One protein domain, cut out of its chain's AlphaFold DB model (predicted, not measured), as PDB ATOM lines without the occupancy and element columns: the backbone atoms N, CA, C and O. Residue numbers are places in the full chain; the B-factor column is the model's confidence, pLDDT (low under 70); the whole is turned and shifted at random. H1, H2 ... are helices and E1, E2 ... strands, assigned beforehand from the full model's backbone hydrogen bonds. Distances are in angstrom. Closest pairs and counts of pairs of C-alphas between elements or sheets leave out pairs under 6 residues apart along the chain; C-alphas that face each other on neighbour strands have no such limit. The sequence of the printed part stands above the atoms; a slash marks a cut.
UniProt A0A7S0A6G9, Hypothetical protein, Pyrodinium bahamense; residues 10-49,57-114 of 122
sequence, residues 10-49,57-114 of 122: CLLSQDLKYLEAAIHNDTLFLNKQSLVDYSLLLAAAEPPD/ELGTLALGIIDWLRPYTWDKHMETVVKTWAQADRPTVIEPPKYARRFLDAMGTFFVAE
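Overview. This is residues 10 to 49 and 57 to 114 of the 122 residues of the protein "Hypothetical protein" of Pyrodinium bahamense (UniProt A0A7S0A6G9). Two helices, H1 and H3, lie side by side and run opposite ways, and a two-stranded antiparallel ribbon, E1 and E2, stretches lengthwise alongside them, with E2 near H1. Beyond one end of this body the short helix H2 and the long link after it make a loose arm, whose residues 81 to 90 stick out before the chain folds back to H3. The printed part has 98 residues with three named helices and three named strands, in the order H1, E1, E2, H2, H3, E3. The class is mixed, helices and strands. The whole is loose, with a radius of gyration of the C-alphas of 17.7 A, and it is a rod spanning 61 by 23 by 22 A.

Arrangement. The sheet consists of E1, residues 39 to 45, and E2, residues 60 to 66, antiparallel neighbours at 163 degrees between their directions. N 41 and O 64, 2.8 A apart, and N 62 and O 43, 2.8 A apart, are within hydrogen-bond range. H1, residues 13 to 32, and E2 are near each other, with 8 pairs of C-alphas within 10 A. H1 touches H3, residues 96 to 110, at a shallow tilt of 16 degrees, opposite ways; their closest C-alphas are those of Asn 31 and Pro 96, 5.6 A apart. E1 and H3 are only just apart, at 8.3 A. E3, residues 111 to 113, pairs with no named strand, but residues 112 to 113 of it pair with residues 10 to 11, parallel. The closest C-alphas of H1 and E3 are those of Ser 13 and Ala 113, 5.0 A apart. H2, residues 75 to 83, touches no helix and is apart from E1. Each O i to N i+4 pair is within hydrogen-bond range in H1, against 3 of 5 in H2 and 9 of 11 in H3.

Along the chain. E1 is 19.9 A long from first to last C-alpha and E2 is 19.3 A. H1 is 28.8 A long and begins at C-alpha 13, (88.592, 58.273, 86.600). H3 is 21.5 A long and begins at C-alpha 96, (83.365, 30.024, 79.122). H2 measures 12.1 A. E3 measures 7.0 A and ends at C-alpha 113, (86.883, 58.535, 81.885).

Size, cuts and confidence. The C-alphas of Asp 49 and Trp 85 are the two farthest apart, at 62.5 A. Residues 50 to 56 are not printed, and C-alphas 49 and 57 are 9.9 A apart across this cut. The link from H2 to H3, 12 residues, is long. The mean pLDDT of the printed part is 77.3; residues 69 to 94 are under 70.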
ATOM      1  N   CYS A  10      80.250  58.818  80.794       77.25
ATOM      2  CA  CYS A  10      81.452  59.387  81.381       77.25
ATOM      3  C   CYS A  10      81.416  59.144  82.891       77.25
ATOM      4  O   CYS A  10      80.437  59.491  83.549       77.25
ATOM      5  N   LEU A  11      82.465  58.524  83.417       82.75
ATOM      6  CA  LEU A  11      82.660  58.300  84.844       82.75
ATOM      7  C   LEU A  11      83.876  59.087  85.317       82.75
ATOM      8  O   LEU A  11      84.807  59.344  84.548       82.75
ATOM      9  N   LEU A  12      83.913  59.404  86.609       85.19
ATOM     10  CA  LEU A  12      85.146  59.863  87.233       85.19
ATOM     11  C   LEU A  12      86.224  58.784  87.065       85.19
ATOM     12  O   LEU A  12      85.959  57.588  87.199       85.19
ATOM     13  N   SER A  13      87.468  59.198  86.821       84.69
ATOM     14  CA  SER A  13      88.592  58.273  86.600       84.69
ATOM     15  C   SER A  13      88.803  57.271  87.742       84.69
ATOM     16  O   SER A  13      89.356  56.196  87.524       84.69
ATOM     17  N   GLN A  14      88.406  57.625  88.967       88.38
ATOM     18  CA  GLN A  14      88.456  56.725  90.117       88.38
ATOM     19  C   GLN A  14      87.345  55.666  90.059       88.38
ATOM     20  O   GLN A  14      87.636  54.481  90.216       88.38
ATOM     21  N   ASP A  15      86.110  56.072  89.764       88.44
ATOM     22  CA  ASP A  15      84.961  55.168  89.653       88.44
ATOM     23  C   ASP A  15      85.122  54.194  88.488       88.44
ATOM     24  O   ASP A  15      84.815  53.013  88.630       88.44
ATOM     25  N   LEU A  16      85.696  54.654  87.369       89.25
ATOM     26  CA  LEU A  16      86.025  53.791  86.236       89.25
ATOM     27  C   LEU A  16      86.982  52.662  86.649       89.25
ATOM     28  O   LEU A  16      86.723  51.503  86.346       89.25
ATOM     29  N   LYS A  17      88.046  52.975  87.400       89.88
ATOM     30  CA  LYS A  17      89.005  51.963  87.879       89.88
ATOM     31  C   LYS A  17      88.359  50.959  88.830       89.88
ATOM     32  O   LYS A  17      88.649  49.766  88.748       89.88
ATOM     33  N   TYR A  18      87.503  51.427  89.742       92.25
ATOM     34  CA  TYR A  18      86.767  50.528  90.633       92.25
ATOM     35  C   TYR A  18      85.816  49.627  89.853       92.25
ATOM     36  O   TYR A  18      85.744  48.432  90.134       92.25
ATOM     37  N   LEU A  19      85.138  50.180  88.850       90.75
ATOM     38  CA  LEU A  19      84.228  49.434  88.000       90.75
ATOM     39  C   LEU A  19      84.955  48.367  87.175       90.75
ATOM     40  O   LEU A  19      84.538  47.213  87.175       90.75
ATOM     41  N   GLU A  20      86.061  48.720  86.518       91.25
ATOM     42  CA  GLU A  20      86.888  47.779  85.756       91.25
ATOM     43  C   GLU A  20      87.382  46.628  86.641       91.25
ATOM     44  O   GLU A  20      87.282  45.460  86.260       91.25
ATOM     45  N   ALA A  21      87.855  46.941  87.852       93.31
ATOM     46  CA  ALA A  21      88.301  45.935  88.808       93.31
ATOM     47  C   ALA A  21      87.153  45.024  89.277       93.31
ATOM     48  O   ALA A  21      87.332  43.807  89.349       93.31
ATOM     49  N   ALA A  22      85.978  45.589  89.572       93.06
ATOM     50  CA  ALA A  22      84.799  44.831  89.982       93.06
ATOM     51  C   ALA A  22      84.323  43.887  88.866       93.06
ATOM     52  O   ALA A  22      84.226  42.681  89.084       93.06
ATOM     53  N   ILE A  23      84.147  44.409  87.646       93.56
ATOM     54  CA  ILE A  23      83.745  43.628  86.468       93.56
ATOM     55  C   ILE A  23      84.751  42.508  86.189       93.56
ATOM     56  O   ILE A  23      84.354  41.377  85.900       93.56
ATOM     57  N   HIS A  24      86.052  42.795  86.282       93.94
ATOM     58  CA  HIS A  24      87.091  41.790  86.078       93.94
ATOM     59  C   HIS A  24      87.012  40.670  87.123       93.94
ATOM     60  O   HIS A  24      87.036  39.491  86.766       93.94
ATOM     61  N   ASN A  25      86.865  41.018  88.402       94.94
ATOM     62  CA  ASN A  25      86.767  40.041  89.486       94.94
ATOM     63  C   ASN A  25      85.509  39.169  89.376       94.94
ATOM     64  O   ASN A  25      85.607  37.945  89.500       94.94
ATOM     65  N   ASP A  26      84.359  39.770  89.073       93.38
ATOM     66  CA  ASP A  26      83.107  39.035  88.886       93.38
ATOM     67  C   ASP A  26      83.186  38.122  87.660       93.38
ATOM     68  O   ASP A  26      82.832  36.945  87.724       93.38
ATOM     69  N   THR A  27      83.750  38.608  86.552       92.25
ATOM     70  CA  THR A  27      83.940  37.804  85.336       92.25
ATOM     71  C   THR A  27      84.887  36.626  85.573       92.25
ATOM     72  O   THR A  27      84.638  35.518  85.091       92.25
ATOM     73  N   LEU A  28      85.953  36.818  86.361       92.94
ATOM     74  CA  LEU A  28      86.831  35.725  86.786       92.94
ATOM     75  C   LEU A  28      86.076  34.678  87.610       92.94
ATOM     76  O   LEU A  28      86.299  33.480  87.417       92.94
ATOM     77  N   PHE A  29      85.198  35.104  88.521       91.81
ATOM     78  CA  PHE A  29      84.361  34.196  89.304       91.81
ATOM     79  C   PHE A  29      83.396  33.406  88.409       91.81
ATOM     80  O   PHE A  29      83.370  32.177  88.480       91.81
ATOM     81  N   LEU A  30      82.677  34.082  87.510       89.62
ATOM     82  CA  LEU A  30      81.733  33.457  86.579       89.62
ATOM     83  C   LEU A  30      82.430  32.449  85.655       89.62
ATOM     84  O   LEU A  30      81.946  31.333  85.470       89.62
ATOM     85  N   ASN A  31      83.616  32.798  85.148       88.88
ATOM     86  CA  ASN A  31      84.427  31.900  84.330       88.88
ATOM     87  C   ASN A  31      84.874  30.648  85.107       88.88
ATOM     88  O   ASN A  31      84.794  29.540  84.581       88.88
ATOM     89  N   LYS A  32      85.292  30.791  86.376       87.44
ATOM     90  CA  LYS A  32      85.649  29.642  87.235       87.44
ATOM     91  C   LYS A  32      84.476  28.684  87.448       87.44
ATOM     92  O   LYS A  32      84.695  27.482  87.549       87.44
ATOM     93  N   GLN A  33      83.248  29.199  87.477       85.31
ATOM     94  CA  GLN A  33      82.024  28.397  87.574       85.31
ATOM     95  C   GLN A  33      81.528  27.878  86.211       85.31
ATOM     96  O   GLN A  33      80.465  27.266  86.135       85.31
ATOM     97  N   SER A  34      82.287  28.100  85.129       83.25
ATOM     98  CA  SER A  34      81.902  27.767  83.749       83.25
ATOM     99  C   SER A  34      80.558  28.376  83.321       83.25
ATOM    100  O   SER A  34      79.848  27.795  82.504       83.25
ATOM    101  N   LEU A  35      80.205  29.542  83.871       83.62
ATOM    102  CA  LEU A  35      78.989  30.270  83.518       83.62
ATOM    103  C   LEU A  35      79.194  31.047  82.213       83.62
ATOM    104  O   LEU A  35      80.270  31.587  81.955       83.62
ATOM    105  N   VAL A  36      78.144  31.107  81.399       84.88
ATOM    106  CA  VAL A  36      78.063  31.869  80.141       84.88
ATOM    107  C   VAL A  36      76.675  32.496  80.027       84.88
ATOM    108  O   VAL A  36      75.812  32.217  80.855       84.88
ATOM    109  N   ASP A  37      76.470  33.347  79.022       83.06
ATOM    110  CA  ASP A  37      75.191  34.016  78.724       83.06
ATOM    111  C   ASP A  37      74.650  34.938  79.835       83.06
ATOM    112  O   ASP A  37      73.485  35.327  79.824       83.06
ATOM    113  N   TYR A  38      75.510  35.365  80.764       89.56
ATOM    114  CA  TYR A  38      75.197  36.431  81.715       89.56
ATOM    115  C   TYR A  38      75.280  37.812  81.055       89.56
ATOM    116  O   TYR A  38      76.107  38.053  80.170       89.56
ATOM    117  N   SER A  39      74.449  38.737  81.529       88.94
ATOM    118  CA  SER A  39      74.343  40.103  80.999       88.94
ATOM    119  C   SER A  39      74.608  41.141  82.086       88.94
ATOM    120  O   SER A  39      74.415  40.866  83.267       88.94
ATOM    121  N   LEU A  40      75.038  42.347  81.700       90.25
ATOM    122  CA  LEU A  40      75.146  43.485  82.614       90.25
ATOM    123  C   LEU A  40      73.868  44.329  82.537       90.25
ATOM    124  O   LEU A  40      73.505  44.825  81.471       90.25
ATOM    125  N   LEU A  41      73.216  44.523  83.678       90.38
ATOM    126  CA  LEU A  41      72.128  45.472  83.861       90.38
ATOM    127  C   LEU A  41      72.699  46.835  84.272       90.38
ATOM    128  O   LEU A  41      73.481  46.929  85.218       90.38
ATOM    129  N   LEU A  42      72.274  47.883  83.566       88.31
ATOM    130  CA  LEU A  42      72.663  49.274  83.793       88.31
ATOM    131  C   LEU A  42      71.412  50.106  84.085       88.31
ATOM    132  O   LEU A  42      70.503  50.161  83.257       88.31
ATOM    133  N   ALA A  43      71.394  50.801  85.218       86.81
ATOM    134  CA  ALA A  43      70.392  51.809  85.538       86.81
ATOM    135  C   ALA A  43      71.086  53.154  85.780       86.81
ATOM    136  O   ALA A  43      72.014  53.243  86.579       86.81
ATOM    137  N   ALA A  44      70.642  54.196  85.078       84.69
ATOM    138  CA  ALA A  44      71.156  55.552  85.228       84.69
ATOM    139  C   ALA A  44      70.017  56.477  85.663       84.69
ATOM    140  O   ALA A  44      68.944  56.448  85.058       84.69
ATOM    141  N   ALA A  45      70.262  57.284  86.688       84.12
ATOM    142  CA  ALA A  45      69.357  58.325  87.153       84.12
ATOM    143  C   ALA A  45      70.021  59.687  86.946       84.12
ATOM    144  O   ALA A  45      71.110  59.939  87.469       84.12
ATOM    145  N   GLU A  46      69.375  60.537  86.151       81.00
ATOM    146  CA  GLU A  46      69.803  61.919  85.952       81.00
ATOM    147  C   GLU A  46      69.434  62.756  87.189       81.00
ATOM    148  O   GLU A  46      68.414  62.475  87.832       81.00
ATOM    149  N   PRO A  47      70.269  63.740  87.566       76.94
ATOM    150  CA  PRO A  47      69.935  64.660  88.644       76.94
ATOM    151  C   PRO A  47      68.689  65.488  88.273       76.94
ATOM    152  O   PRO A  47      68.399  65.654  87.084       76.94
ATOM    153  N   PRO A  48      67.925  65.989  89.261       76.31
ATOM    154  CA  PRO A  48      66.759  66.828  88.999       76.31
ATOM    155  C   PRO A  48      67.139  68.051  88.153       76.31
ATOM    156  O   PRO A  48      68.126  68.714  88.450       76.31
ATOM    157  N   ASP A  49      66.348  68.352  87.120       71.38
ATOM    158  CA  ASP A  49      66.476  69.594  86.352       71.38
ATOM    159  C   ASP A  49      65.665  70.692  87.049       71.38
ATOM    160  O   ASP A  49      64.431  70.703  87.023       71.38
ATOM    161  N   GLU A  57      75.624  68.505  88.862       70.25
ATOM    162  CA  GLU A  57      75.530  67.396  89.796       70.25
ATOM    163  C   GLU A  57      75.770  66.074  89.067       70.25
ATOM    164  O   GLU A  57      75.318  65.870  87.938       70.25
ATOM    165  N   LEU A  58      76.501  65.163  89.709       75.19
ATOM    166  CA  LEU A  58      76.675  63.824  89.164       75.19
ATOM    167  C   LEU A  58      75.367  63.040  89.303       75.19
ATOM    168  O   LEU A  58      74.800  62.935  90.390       75.19
ATOM    169  N   GLY A  59      74.928  62.438  88.200       80.06
ATOM    170  CA  GLY A  59      73.871  61.433  88.228       80.06
ATOM    171  C   GLY A  59      74.310  60.163  88.959       80.06
ATOM    172  O   GLY A  59      75.496  59.914  89.175       80.06
ATOM    173  N   THR A  60      73.342  59.324  89.317       83.31
ATOM    174  CA  THR A  60      73.624  58.026  89.945       83.31
ATOM    175  C   THR A  60      73.650  56.921  88.894       83.31
ATOM    176  O   THR A  60      72.750  56.836  88.055       83.31
ATOM    177  N   LEU A  61      74.647  56.036  88.970       85.31
ATOM    178  CA  LEU A  61      74.737  54.836  88.143       85.31
ATOM    179  C   LEU A  61      74.698  53.578  89.016       85.31
ATOM    180  O   LEU A  61      75.513  53.421  89.920       85.31
ATOM    181  N   ALA A  62      73.774  52.669  88.719       87.38
ATOM    182  CA  ALA A  62      73.691  51.349  89.330       87.38
ATOM    183  C   ALA A  62      73.943  50.259  88.280       87.38
ATOM    184  O   ALA A  62      73.450  50.325  87.151       87.38
ATOM    185  N   LEU A  63      74.732  49.259  88.667       89.56
ATOM    186  CA  LEU A  63      75.267  48.214  87.799       89.56
ATOM    187  C   LEU A  63      75.110  46.855  88.473       89.56
ATOM    188  O   LEU A  63      75.312  46.744  89.682       89.56
ATOM    189  N   GLY A  64      74.792  45.818  87.703       90.38
ATOM    190  CA  GLY A  64      74.743  44.457  88.235       90.38
ATOM    191  C   GLY A  64      74.744  43.390  87.151       90.38
ATOM    192  O   GLY A  64      74.127  43.565  86.105       90.38
ATOM    193  N   ILE A  65      75.429  42.272  87.395       91.56
ATOM    194  CA  ILE A  65      75.390  41.114  86.498       91.56
ATOM    195  C   ILE A  65      74.138  40.282  86.798       91.56
ATOM    196  O   ILE A  65      73.870  39.926  87.947       91.56
ATOM    197  N   ILE A  66      73.381  39.956  85.755       90.31
ATOM    198  CA  ILE A  66      72.132  39.187  85.807       90.31
ATOM    199  C   ILE A  66      72.255  37.872  85.019       90.31
ATOM    200  O   ILE A  66      73.249  37.639  84.333       90.31
ATOM    201  N   ASP A  67      71.248  37.003  85.141       81.50
ATOM    202  CA  ASP A  67      71.126  35.715  84.431       81.50
ATOM    203  C   ASP A  67      72.229  34.672  84.711       81.50
ATOM    204  O   ASP A  67      72.376  33.687  83.992       81.50
ATOM    205  N   TRP A  68      72.958  34.806  85.822       80.38
ATOM    206  CA  TRP A  68      74.007  33.863  86.244       80.38
ATOM    207  C   TRP A  68      73.481  32.592  86.950       80.38
ATOM    208  O   TRP A  68      74.250  31.675  87.233       80.38
ATOM    209  N   LEU A  69      72.174  32.509  87.226       69.06
ATOM    210  CA  LEU A  69      71.531  31.419  87.985       69.06
ATOM    211  C   LEU A  69      71.293  30.124  87.187       69.06
ATOM    212  O   LEU A  69      70.697  29.187  87.721       69.06
ATOM    213  N   ARG A  70      71.762  30.025  85.938       62.03
ATOM    214  CA  ARG A  70      71.802  28.750  85.207       62.03
ATOM    215  C   ARG A  70      73.242  28.260  85.067       62.03
ATOM    216  O   ARG A  70      73.904  28.580  84.080       62.03
ATOM    217  N   PRO A  71      73.727  27.455  86.029       56.22
ATOM    218  CA  PRO A  71      74.935  26.676  85.849       56.22
ATOM    219  C   PRO A  71      74.847  25.874  84.560       56.22
ATOM    220  O   PRO A  71      73.813  25.290  84.232       56.22
ATOM    221  N   TYR A  72      75.966  25.816  83.856       54.75
ATOM    222  CA  TYR A  72      76.159  25.088  82.612       54.75
ATOM    223  C   TYR A  72      76.141  23.557  82.797       54.75
ATOM    224  O   TYR A  72      76.914  22.832  82.174       54.75
ATOM    225  N   THR A  73      75.316  23.048  83.714       50.47
ATOM    226  CA  THR A  73      75.303  21.649  84.143       50.47
ATOM    227  C   THR A  73      74.120  20.848  83.613       50.47
ATOM    228  O   THR A  73      74.248  19.630  83.555       50.47
ATOM    229  N   TRP A  74      73.014  21.460  83.163       53.53
ATOM    230  CA  TRP A  74      71.825  20.676  82.783       53.53
ATOM    231  C   TRP A  74      71.587  20.515  81.273       53.53
ATOM    232  O   TRP A  74      71.322  19.397  80.844       53.53
ATOM    233  N   ASP A  75      71.773  21.541  80.436       50.31
ATOM    234  CA  ASP A  75      71.406  21.413  79.009       50.31
ATOM    235  C   ASP A  75      72.510  20.831  78.105       50.31
ATOM    236  O   ASP A  75      72.228  20.111  77.146       50.31
ATOM    237  N   LYS A  76      73.797  21.067  78.397       52.38
ATOM    238  CA  LYS A  76      74.874  20.644  77.479       52.38
ATOM    239  C   LYS A  76      75.311  19.194  77.609       52.38
ATOM    240  O   LYS A  76      75.768  18.617  76.621       52.38
ATOM    241  N   HIS A  77      75.197  18.595  78.790       54.16
ATOM    242  CA  HIS A  77      75.569  17.190  78.949       54.16
ATOM    243  C   HIS A  77      74.531  16.256  78.314       54.16
ATOM    244  O   HIS A  77      74.913  15.242  77.736       54.16
ATOM    245  N   MET A  78      73.243  16.628  78.329       51.66
ATOM    246  CA  MET A  78      72.198  15.837  77.672       51.66
ATOM    247  C   MET A  78      72.243  15.957  76.145       51.66
ATOM    248  O   MET A  78      72.097  14.950  75.453       51.66
ATOM    249  N   GLU A  79      72.513  17.144  75.596       47.88
ATOM    250  CA  GLU A  79      72.569  17.305  74.141       47.88
ATOM    251  C   GLU A  79      73.868  16.791  73.505       47.88
ATOM    252  O   GLU A  79      73.822  16.297  72.383       47.88
ATOM    253  N   THR A  80      75.024  16.853  74.179       53.69
ATOM    254  CA  THR A  80      76.303  16.422  73.569       53.69
ATOM    255  C   THR A  80      76.334  14.912  73.311       53.69
ATOM    256  O   THR A  80      76.862  14.471  72.291       53.69
ATOM    257  N   VAL A  81      75.709  14.106  74.173       55.91
ATOM    258  CA  VAL A  81      75.630  12.647  73.972       55.91
ATOM    259  C   VAL A  81      74.684  12.294  72.815       55.91
ATOM    260  O   VAL A  81      74.957  11.356  72.071       55.91
ATOM    261  N   VAL A  82      73.621  13.078  72.602       53.47
ATOM    262  CA  VAL A  82      72.627  12.839  71.538       53.47
ATOM    263  C   VAL A  82      73.062  13.425  70.186       53.47
ATOM    264  O   VAL A  82      72.883  12.785  69.151       53.47
ATOM    265  N   LYS A  83      73.677  14.614  70.164       50.34
ATOM    266  CA  LYS A  83      74.035  15.338  68.928       50.34
ATOM    267  C   LYS A  83      75.361  14.908  68.307       50.34
ATOM    268  O   LYS A  83      75.539  15.082  67.106       50.34
ATOM    269  N   THR A  84      76.264  14.266  69.054       51.41
ATOM    270  CA  THR A  84      77.494  13.700  68.456       51.41
ATOM    271  C   THR A  84      77.186  12.564  67.460       51.41
ATOM    272  O   THR A  84      78.022  12.237  66.624       51.41
ATOM    273  N   TRP A  85      75.968  12.004  67.475       50.91
ATOM    274  CA  TRP A  85      75.523  10.996  66.507       50.91
ATOM    275  C   TRP A  85      74.834  11.556  65.249       50.91
ATOM    276  O   TRP A  85      74.644  10.804  64.295       50.91
ATOM    277  N   ALA A  86      74.478  12.846  65.194       46.53
ATOM    278  CA  ALA A  86      73.707  13.391  64.076       46.53
ATOM    279  C   ALA A  86      74.072  14.852  63.749       46.53
ATOM    280  O   ALA A  86      73.603  15.782  64.388       46.53
ATOM    281  N   GLN A  87      74.848  15.015  62.674       48.53
ATOM    282  CA  GLN A  87      74.953  16.207  61.818       48.53
ATOM    283  C   GLN A  87      75.565  17.506  62.386       48.53
ATOM    284  O   GLN A  87      74.998  18.232  63.190       48.53
ATOM    285  N   ALA A  88      76.730  17.813  61.810       50.62
ATOM    286  CA  ALA A  88      77.283  19.123  61.475       50.62
ATOM    287  C   ALA A  88      76.397  20.359  61.745       50.62
ATOM    288  O   ALA A  88      75.684  20.816  60.861       50.62
ATOM    289  N   ASP A  89      76.584  20.987  62.903       46.44
ATOM    290  CA  ASP A  89      76.654  22.444  62.967       46.44
ATOM    291  C   ASP A  89      77.512  22.857  64.165       46.44
ATOM    292  O   ASP A  89      77.469  22.237  65.231       46.44
ATOM    293  N   ARG A  90      78.386  23.847  63.971       47.03
ATOM    294  CA  ARG A  90      79.329  24.281  65.013       47.03
ATOM    295  C   ARG A  90      78.509  24.765  66.211       47.03
ATOM    296  O   ARG A  90      77.708  25.677  66.022       47.03
ATOM    297  N   PRO A  91      78.683  24.218  67.427       45.88
ATOM    298  CA  PRO A  91      77.894  24.665  68.560       45.88
ATOM    299  C   PRO A  91      78.147  26.162  68.768       45.88
ATOM    300  O   PRO A  91      79.262  26.567  69.088       45.88
ATOM    301  N   THR A  92      77.109  26.982  68.588       53.72
ATOM    302  CA  THR A  92      77.123  28.449  68.773       53.72
ATOM    303  C   THR A  92      77.483  28.847  70.203       53.72
ATOM    304  O   THR A  92      77.702  30.021  70.503       53.72
ATOM    305  N   VAL A  93      77.571  27.869  71.108       55.06
ATOM    306  CA  VAL A  93      77.990  28.117  72.469       55.06
ATOM    307  C   VAL A  93      79.502  28.251  72.561       55.06
ATOM    308  O   VAL A  93      80.258  27.277  72.558       55.06
ATOM    309  N   ILE A  94      79.898  29.502  72.722       65.50
ATOM    310  CA  ILE A  94      81.248  29.936  73.023       65.50
ATOM    311  C   ILE A  94      81.701  29.312  74.356       65.50
ATOM    312  O   ILE A  94      80.944  29.246  75.322       65.50
ATOM    313  N   GLU A  95      82.946  28.836  74.409       77.69
ATOM    314  CA  GLU A  95      83.554  28.325  75.645       77.69
ATOM    315  C   GLU A  95      83.567  29.405  76.744       77.69
ATOM    316  O   GLU A  95      83.793  30.579  76.423       77.69
ATOM    317  N   PRO A  96      83.421  29.045  78.034       81.56
ATOM    318  CA  PRO A  96      83.365  30.024  79.122       81.56
ATOM    319  C   PRO A  96      84.498  31.069  79.125       81.56
ATOM    320  O   PRO A  96      84.189  32.261  79.213       81.56
ATOM    321  N   PRO A  97      85.777  30.710  78.881       84.81
ATOM    322  CA  PRO A  97      86.862  31.694  78.824       84.81
ATOM    323  C   PRO A  97      86.734  32.685  77.660       84.81
ATOM    324  O   PRO A  97      87.097  33.855  77.782       84.81
ATOM    325  N   LYS A  98      86.207  32.232  76.518       85.69
ATOM    326  CA  LYS A  98      85.981  33.078  75.340       85.69
ATOM    327  C   LYS A  98      84.794  34.020  75.570       85.69
ATOM    328  O   LYS A  98      84.869  35.181  75.172       85.69
ATOM    329  N   TYR A  99      83.736  33.550  76.239       87.38
ATOM    330  CA  TYR A  99      82.601  34.395  76.623       87.38
ATOM    331  C   TYR A  99      83.036  35.475  77.617       87.38
ATOM    332  O   TYR A  99      82.755  36.650  77.399       87.38
ATOM    333  N   ALA A 100      83.792  35.088  78.649       88.12
ATOM    334  CA  ALA A 100      84.350  35.997  79.646       88.12
ATOM    335  C   ALA A 100      85.176  37.121  79.004       88.12
ATOM    336  O   ALA A 100      84.957  38.293  79.292       88.12
ATOM    337  N   ARG A 101      86.070  36.783  78.067       90.38
ATOM    338  CA  ARG A 101      86.858  37.788  77.343       90.38
ATOM    339  C   ARG A 101      85.982  38.745  76.541       90.38
ATOM    340  O   ARG A 101      86.140  39.952  76.660       90.38
ATOM    341  N   ARG A 102      85.021  38.216  75.778       89.00
ATOM    342  CA  ARG A 102      84.088  39.041  74.998       89.00
ATOM    343  C   ARG A 102      83.276  39.981  75.892       89.00
ATOM    344  O   ARG A 102      83.026  41.116  75.504       89.00
ATOM    345  N   PHE A 103      82.854  39.506  77.063       90.88
ATOM    346  CA  PHE A 103      82.140  40.320  78.040       90.88
ATOM    347  C   PHE A 103      83.016  41.477  78.534       90.88
ATOM    348  O   PHE A 103      82.583  42.621  78.451       90.88
ATOM    349  N   LEU A 104      84.259  41.208  78.946       91.25
ATOM    350  CA  LEU A 104      85.211  42.248  79.365       91.25
ATOM    351  C   LEU A 104      85.480  43.273  78.258       91.25
ATOM    352  O   LEU A 104      85.417  44.475  78.515       91.25
ATOM    353  N   ASP A 105      85.718  42.805  77.031       90.25
ATOM    354  CA  ASP A 105      85.968  43.674  75.877       90.25
ATOM    355  C   ASP A 105      84.765  44.599  75.613       90.25
ATOM    356  O   ASP A 105      84.942  45.790  75.364       90.25
ATOM    357  N   ALA A 106      83.532  44.086  75.728       87.50
ATOM    358  CA  ALA A 106      82.325  44.899  75.591       87.50
ATOM    359  C   ALA A 106      82.204  45.946  76.712       87.50
ATOM    360  O   ALA A 106      81.933  47.115  76.430       87.50
ATOM    361  N   MET A 107      82.461  45.563  77.968       87.00
ATOM    362  CA  MET A 107      82.398  46.486  79.109       87.00
ATOM    363  C   MET A 107      83.400  47.637  78.993       87.00
ATOM    364  O   MET A 107      83.050  48.771  79.317       87.00
ATOM    365  N   GLY A 108      84.591  47.381  78.444       84.56
ATOM    366  CA  GLY A 108      85.597  48.414  78.172       84.56
ATOM    367  C   GLY A 108      85.172  49.468  77.140       84.56
ATOM    368  O   GLY A 108      85.814  50.505  77.030       84.56
ATOM    369  N   THR A 109      84.088  49.237  76.388       84.00
ATOM    370  CA  THR A 109      83.551  50.210  75.417       84.00
ATOM    371  C   THR A 109      82.371  51.029  75.943       84.00
ATOM    372  O   THR A 109      82.023  52.049  75.350       84.00
ATOM    373  N   PHE A 110      81.744  50.611  77.046       81.94
ATOM    374  CA  PHE A 110      80.539  51.264  77.571       81.94
ATOM    375  C   PHE A 110      80.835  52.440  78.508       81.94
ATOM    376  O   PHE A 110      80.002  53.345  78.637       81.94
ATOM    377  N   PHE A 111      82.019  52.454  79.121       82.88
ATOM    378  CA  PHE A 111      82.421  53.449  80.112       82.88
ATOM    379  C   PHE A 111      83.715  54.137  79.684       82.88
ATOM    380  O   PHE A 111      84.659  53.484  79.252       82.88
ATOM    381  N   VAL A 112      83.758  55.462  79.813       82.31
ATOM    382  CA  VAL A 112      84.947  56.272  79.511       82.31
ATOM    383  C   VAL A 112      85.233  57.220  80.667       82.31
ATOM    384  O   VAL A 112      84.316  57.649  81.368       82.31
ATOM    385  N   ALA A 113      86.504  57.553  80.877       77.75
ATOM    386  CA  ALA A 113      86.883  58.535  81.885       77.75
ATOM    387  C   ALA A 113      86.488  59.946  81.427       77.75
ATOM    388  O   ALA A 113      86.698  60.306  80.264       77.75
ATOM    389  N   GLU A 114      85.965  60.765  82.340       76.12
ATOM    390  CA  GLU A 114      85.864  62.203  82.102       76.12
ATOM    391  C   GLU A 114      87.246  62.777  81.776       76.12
ATOM    392  O   GLU A 114      88.232  62.555  82.485       76.12
TER     393      GLU A 114